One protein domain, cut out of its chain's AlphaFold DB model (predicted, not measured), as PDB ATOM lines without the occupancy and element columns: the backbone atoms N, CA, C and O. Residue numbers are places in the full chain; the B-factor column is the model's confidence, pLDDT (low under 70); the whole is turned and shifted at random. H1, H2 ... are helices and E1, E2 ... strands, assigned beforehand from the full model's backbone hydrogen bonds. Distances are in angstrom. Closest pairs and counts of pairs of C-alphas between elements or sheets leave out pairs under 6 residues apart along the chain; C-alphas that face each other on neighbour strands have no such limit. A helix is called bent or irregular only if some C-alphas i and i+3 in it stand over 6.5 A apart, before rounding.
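What this domain is: This is residues 6 to 53 of the 65 residues of an uncharacterized protein of Desulfurococcaceae archaeon (UniProt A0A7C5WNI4). A long helix, H2, and a two-stranded hairpin, E1 and E2, form the two arms of an open V joined at residues 38 to 40, and the short helix H1 sits between the arms, crossing H2. Residues 17 to 23 stick out at the far end of the H2 arm. The printed part has 48 residues with two named helices and two named strands, in the order H1, H2, E1, E2; the sheet is antiparallel and the class is mixed, helices and strands. The whole is loose, with a radius of gyration of the C-alphas of 12.1 A, and flat, spanning 37 by 24 by 11 A.

How they stand to each other: E1, residues 41 to 45, and E2, residues 48 to 52, are antiparallel neighbours in a hairpin, with 148 degrees between their directions. N 43 and O 50 are 2.8 A apart and N 45 and O 48 are 2.9 A apart, within hydrogen-bond range. H1, residues 6 to 13, is near E2, with 5 pairs of C-alphas within 10 A, and apart from E1. H2, residues 20 to 37, touches H1 with its residues 28 to 32 alone; the closest C-alphas, those of Leu 28 and Val 11, are 5.6 A apart. The lines of H1 and H2 are about perpendicular, at 87 degrees. H2 and E2 are apart. Of the O i to N i+4 pairs, 3 of 4 in H1 and 12 of 14 in H2 are within hydrogen-bond range.

Where its parts are: E1 is 13.0 A long and E2 13.1 A, with C-alpha 52 at (192.506, 188.358, 149.827). H2 is 27.0 A long and irregular: C-alphas 21 and 24 are 8.5 A apart. H1 is 10.3 A long and begins with C-alpha 6 at (197.598, 176.224, 143.716).

The domain as a whole: The two C-alphas farthest apart, those of Asp 21 and Gly 46, are 38.6 A apart. The printed part has no cut. The links H2 to E1 and E1 to E2 are tight, and H1 to H2 is short. The mean pLDDT of the printed part is 94.4, and no printed residue is under 70.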
ATOM      1  N   LEU A   6     196.170 176.238 144.033       88.31
ATOM      2  CA  LEU A   6     197.598 176.224 143.716       88.31
ATOM      3  C   LEU A   6     197.970 177.257 142.639       88.31
ATOM      4  O   LEU A   6     199.047 177.840 142.715       88.31
ATOM      5  N   HIS A   7     197.080 177.524 141.677       91.50
ATOM      6  CA  HIS A   7     197.359 178.432 140.561       91.50
ATOM      7  C   HIS A   7     197.584 179.867 141.021       91.50
ATOM      8  O   HIS A   7     198.459 180.525 140.477       91.50
ATOM      9  N   LEU A   8     196.895 180.308 142.079       92.75
ATOM     10  CA  LEU A   8     197.119 181.624 142.682       92.75
ATOM     11  C   LEU A   8     198.576 181.794 143.117       92.75
ATOM     12  O   LEU A   8     199.218 182.789 142.813       92.75
ATOM     13  N   ASN A   9     199.131 180.786 143.793       92.62
ATOM     14  CA  ASN A   9     200.526 180.842 144.225       92.62
ATOM     15  C   ASN A   9     201.487 180.751 143.037       92.62
ATOM     16  O   ASN A   9     202.524 181.404 143.045       92.62
ATOM     17  N   MET A  10     201.124 179.994 141.998       94.62
ATOM     18  CA  MET A  10     201.936 179.880 140.786       94.62
ATOM     19  C   MET A  10     202.051 181.195 140.010       94.62
ATOM     20  O   MET A  10     203.080 181.403 139.383       94.62
ATOM     21  N   VAL A  11     201.066 182.099 140.083       94.81
ATOM     22  CA  VAL A  11     201.183 183.438 139.472       94.81
ATOM     23  C   VAL A  11     202.406 184.190 140.009       94.81
ATOM     24  O   VAL A  11     203.095 184.855 139.244       94.81
ATOM     25  N   ILE A  12     202.716 184.046 141.304       91.94
ATOM     26  CA  ILE A  12     203.822 184.774 141.942       91.94
ATOM     27  C   ILE A  12     205.106 183.942 142.008       91.94
ATOM     28  O   ILE A  12     206.192 184.460 141.759       91.94
ATOM     29  N   ASP A  13     205.003 182.671 142.394       93.69
ATOM     30  CA  ASP A  13     206.169 181.881 142.801       93.69
ATOM     31  C   ASP A  13     206.623 180.865 141.738       93.69
ATOM     32  O   ASP A  13     207.658 180.219 141.920       93.69
ATOM     33  N   ALA A  14     205.860 180.651 140.657       94.62
ATOM     34  CA  ALA A  14     206.220 179.615 139.693       94.62
ATOM     35  C   ALA A  14     207.458 179.998 138.880       94.62
ATOM     36  O   ALA A  14     207.570 181.089 138.327       94.62
ATOM     37  N   VAL A  15     208.345 179.019 138.718       95.94
ATOM     38  CA  VAL A  15     209.421 179.060 137.731       95.94
ATOM     39  C   VAL A  15     209.044 178.109 136.603       95.94
ATOM     40  O   VAL A  15     208.968 176.895 136.797       95.94
ATOM     41  N   ILE A  16     208.777 178.661 135.420       94.44
ATOM     42  CA  ILE A  16     208.443 177.878 134.228       94.44
ATOM     43  C   ILE A  16     209.740 177.331 133.625       94.44
ATOM     44  O   ILE A  16     210.551 178.083 133.092       94.44
ATOM     45  N   VAL A  17     209.933 176.014 133.708       97.19
ATOM     46  CA  VAL A  17     211.131 175.334 133.173       97.19
ATOM     47  C   VAL A  17     210.979 175.001 131.685       97.19
ATOM     48  O   VAL A  17     211.955 175.011 130.939       97.19
ATOM     49  N   TYR A  18     209.755 174.717 131.239       97.25
ATOM     50  CA  TYR A  18     209.411 174.467 129.842       97.25
ATOM     51  C   TYR A  18     207.939 174.811 129.618       97.25
ATOM     52  O   TYR A  18     207.082 174.355 130.374       97.25
ATOM     53  N   ASP A  19     207.649 175.593 128.582       97.31
ATOM     54  CA  ASP A  19     206.286 175.939 128.189       97.31
ATOM     55  C   ASP A  19     206.215 176.069 126.672       97.31
ATOM     56  O   ASP A  19     206.838 176.940 126.065       97.31
ATOM     57  N   ARG A  20     205.502 175.137 126.046       97.75
ATOM     58  CA  ARG A  20     205.350 175.118 124.597       97.75
ATOM     59  C   ARG A  20     204.249 176.100 124.208       97.75
ATOM     60  O   ARG A  20     203.163 176.063 124.778       97.75
ATOM     61  N   ASP A  21     204.536 176.946 123.222       97.44
ATOM     62  CA  ASP A  21     203.604 177.941 122.674       97.44
ATOM     63  C   ASP A  21     203.053 178.938 123.716       97.44
ATOM     64  O   ASP A  21     201.957 179.494 123.549       97.44
ATOM     65  N   ASP A  22     203.816 179.169 124.792       96.69
ATOM     66  CA  ASP A  22     203.426 179.977 125.954       96.69
ATOM     67  C   ASP A  22     202.076 179.543 126.561       96.69
ATOM     68  O   ASP A  22     201.296 180.378 127.030       96.69
ATOM     69  N   PHE A  23     201.743 178.252 126.491       95.88
ATOM     70  CA  PHE A  23     200.459 177.733 126.951       95.88
ATOM     71  C   PHE A  23     200.202 178.086 128.420       95.88
ATOM     72  O   PHE A  23     199.182 178.701 128.747       95.88
ATOM     73  N   PHE A  24     201.126 177.729 129.309       95.00
ATOM     74  CA  PHE A  24     200.941 177.928 130.741       95.00
ATOM     75  C   PHE A  24     201.136 179.388 131.146       95.00
ATOM     76  O   PHE A  24     200.394 179.905 131.980       95.00
ATOM     77  N   LYS A  25     202.059 180.092 130.488       96.06
ATOM     78  CA  LYS A  25     202.270 181.528 130.664       96.06
ATOM     79  C   LYS A  25     201.015 182.336 130.334       96.06
ATOM     80  O   LYS A  25     200.665 183.235 131.090       96.06
ATOM     81  N   LYS A  26     200.292 181.998 129.260       95.94
ATOM     82  CA  LYS A  26     199.005 182.638 128.921       95.94
ATOM     83  C   LYS A  26     197.932 182.361 129.971       95.94
ATOM     84  O   LYS A  26     197.158 183.256 130.293       95.94
ATOM     85  N   ILE A  27     197.891 181.144 130.515       94.25
ATOM     86  CA  ILE A  27     196.944 180.777 131.576       94.25
ATOM     87  C   ILE A  27     197.227 181.574 132.853       94.25
ATOM     88  O   ILE A  27     196.303 182.169 133.404       94.25
ATOM     89  N   LEU A  28     198.485 181.616 133.309       95.50
ATOM     90  CA  LEU A  28     198.868 182.387 134.495       95.50
ATOM     91  C   LEU A  28     198.681 183.889 134.276       95.50
ATOM     92  O   LEU A  28     198.172 184.552 135.166       95.50
ATOM     93  N   GLY A  29     199.004 184.409 133.088       95.81
ATOM     94  CA  GLY A  29     198.795 185.820 132.761       95.81
ATOM     95  C   GLY A  29     197.318 186.221 132.715       95.81
ATOM     96  O   GLY A  29     196.967 187.315 133.136       95.81
ATOM     97  N   LYS A  30     196.420 185.341 132.247       95.31
ATOM     98  CA  LYS A  30     194.972 185.596 132.316       95.31
ATOM     99  C   LYS A  30     194.499 185.686 133.769       95.31
ATOM    100  O   LYS A  30     193.799 186.635 134.105       95.31
ATOM    101  N   LEU A  31     194.930 184.737 134.601       95.19
ATOM    102  CA  LEU A  31     194.604 184.722 136.025       95.19
ATOM    103  C   LEU A  31     195.171 185.955 136.745       95.19
ATOM    104  O   LEU A  31     194.479 186.547 137.560       95.19
ATOM    105  N   ASP A  32     196.400 186.363 136.428       95.38
ATOM    106  CA  ASP A  32     197.035 187.555 137.002       95.38
ATOM    107  C   ASP A  32     196.221 188.822 136.705       95.38
ATOM    108  O   ASP A  32     195.840 189.542 137.623       95.38
ATOM    109  N   ASN A  33     195.815 189.019 135.447       95.88
ATOM    110  CA  ASN A  33     194.953 190.141 135.059       95.88
ATOM    111  C   ASN A  33     193.598 190.136 135.795       95.88
ATOM    112  O   ASN A  33     193.072 191.193 136.139       95.88
ATOM    113  N   GLU A  34     193.008 188.962 136.028       94.06
ATOM    114  CA  GLU A  34     191.750 188.835 136.777       94.06
ATOM    115  C   GLU A  34     191.939 189.169 138.261       94.06
ATOM    116  O   GLU A  34     191.112 189.866 138.852       94.06
ATOM    117  N   LEU A  35     193.053 188.737 138.856       93.88
ATOM    118  CA  LEU A  35     193.432 189.083 140.226       93.88
ATOM    119  C   LEU A  35     193.696 190.588 140.373       93.88
ATOM    120  O   LEU A  35     193.198 191.202 141.319       93.88
ATOM    121  N   GLU A  36     194.408 191.204 139.428       94.12
ATOM    122  CA  GLU A  36     194.618 192.654 139.395       94.12
ATOM    123  C   GLU A  36     193.292 193.416 139.284       94.12
ATOM    124  O   GLU A  36     193.049 194.347 140.056       94.12
ATOM    125  N   ALA A  37     192.395 192.991 138.388       94.06
ATOM    126  CA  ALA A  37     191.081 193.609 138.212       94.06
ATOM    127  C   ALA A  37     190.204 193.523 139.474       94.06
ATOM    128  O   ALA A  37     189.415 194.431 139.747       94.06
ATOM    129  N   LEU A  38     190.353 192.461 140.269       93.00
ATOM    130  CA  LEU A  38     189.674 192.304 141.558       93.00
ATOM    131  C   LEU A  38     190.361 193.061 142.710       93.00
ATOM    132  O   LEU A  38     189.818 193.117 143.817       93.00
ATOM    133  N   GLY A  39     191.547 193.632 142.482       93.50
ATOM    134  CA  GLY A  39     192.372 194.218 143.538       93.50
ATOM    135  C   GLY A  39     192.843 193.173 144.551       93.50
ATOM    136  O   GLY A  39     192.953 193.471 145.747       93.50
ATOM    137  N   SER A  40     193.062 191.941 144.084       94.50
ATOM    138  CA  SER A  40     193.551 190.829 144.890       94.50
ATOM    139  C   SER A  40     194.925 191.130 145.482       94.50
ATOM    140  O   SER A  40     195.784 191.746 144.859       94.50
ATOM    141  N   GLU A  41     195.170 190.633 146.691       93.44
ATOM    142  CA  GLU A  41     196.453 190.779 147.370       93.44
ATOM    143  C   GLU A  41     196.845 189.496 148.105       93.44
ATOM    144  O   GLU A  41     196.037 188.865 148.797       93.44
ATOM    145  N   ARG A  42     198.125 189.128 148.008       93.75
ATOM    146  CA  ARG A  42     198.709 188.074 148.837       93.75
ATOM    147  C   ARG A  42     199.257 188.682 150.127       93.75
ATOM    148  O   ARG A  42     200.158 189.516 150.097       93.75
ATOM    149  N   LYS A  43     198.747 188.232 151.272       94.31
ATOM    150  CA  LYS A  43     199.153 188.687 152.608       94.31
ATOM    151  C   LYS A  43     199.842 187.575 153.392       94.31
ATOM    152  O   LYS A  43     199.585 186.387 153.197       94.31
ATOM    153  N   ARG A  44     200.731 187.975 154.305       94.38
ATOM    154  CA  ARG A  44     201.478 187.076 155.190       94.38
ATOM    155  C   ARG A  44     201.076 187.301 156.642       94.38
ATOM    156  O   ARG A  44     201.111 188.431 157.114       94.38
ATOM    157  N   ILE A  45     200.767 186.224 157.360       95.81
ATOM    158  CA  ILE A  45     200.577 186.225 158.817       95.81
ATOM    159  C   ILE A  45     201.557 185.217 159.417       95.81
ATOM    160  O   ILE A  45     201.403 184.003 159.281       95.81
ATOM    161  N   GLY A  46     202.613 185.722 160.061       95.75
ATOM    162  CA  GLY A  46     203.684 184.893 160.615       95.75
ATOM    163  C   GLY A  46     204.397 184.072 159.534       95.75
ATOM    164  O   GLY A  46     205.168 184.613 158.737       95.75
ATOM    165  N   LYS A  47     204.156 182.756 159.522       93.81
ATOM    166  CA  LYS A  47     204.682 181.812 158.515       93.81
ATOM    167  C   LYS A  47     203.659 181.435 157.433       93.81
ATOM    168  O   LYS A  47     204.027 180.753 156.485       93.81
ATOM    169  N   LEU A  48     202.400 181.853 157.575       91.94
ATOM    170  CA  LEU A  48     201.315 181.528 156.653       91.94
ATOM    171  C   LEU A  48     201.163 182.615 155.585       91.94
ATOM    172  O   LEU A  48     201.247 183.807 155.886       91.94
ATOM    173  N   TRP A  49     200.867 182.185 154.363       91.06
ATOM    174  CA  TRP A  49     200.402 183.039 153.278       91.06
ATOM    175  C   TRP A  49     198.920 182.795 153.029       91.06
ATOM    176  O   TRP A  49     198.460 181.655 153.066       91.06
ATOM    177  N   TYR A  50     198.182 183.863 152.759       91.50
ATOM    178  CA  TYR A  50     196.787 183.788 152.355       91.50
ATOM    179  C   TYR A  50     196.485 184.867 151.321       91.50
ATOM    180  O   TYR A  50     197.155 185.898 151.251       91.50
ATOM    181  N   TRP A  51     195.470 184.606 150.511       92.31
ATOM    182  CA  TRP A  51     195.002 185.528 149.493       92.31
ATOM    183  C   TRP A  51     193.754 186.248 149.981       92.31
ATOM    184  O   TRP A  51     192.826 185.625 150.494       92.31
ATOM    185  N   VAL A  52     193.729 187.562 149.798       93.06
ATOM    186  CA  VAL A  52     192.506 188.358 149.827       93.06
ATOM    187  C   VAL A  52     192.153 188.607 148.370       93.06
ATOM    188  O   VAL A  52     192.814 189.403 147.716       93.06
ATOM    189  N   LEU A  53     191.159 187.889 147.846       92.44
ATOM    190  CA  LEU A  53     190.800 187.975 146.424       92.44
ATOM    191  C   LEU A  53     190.092 189.291 146.076       92.44
ATOM    192  O   LEU A  53     190.250 189.819 144.985       92.44
TER     193      LEU A  53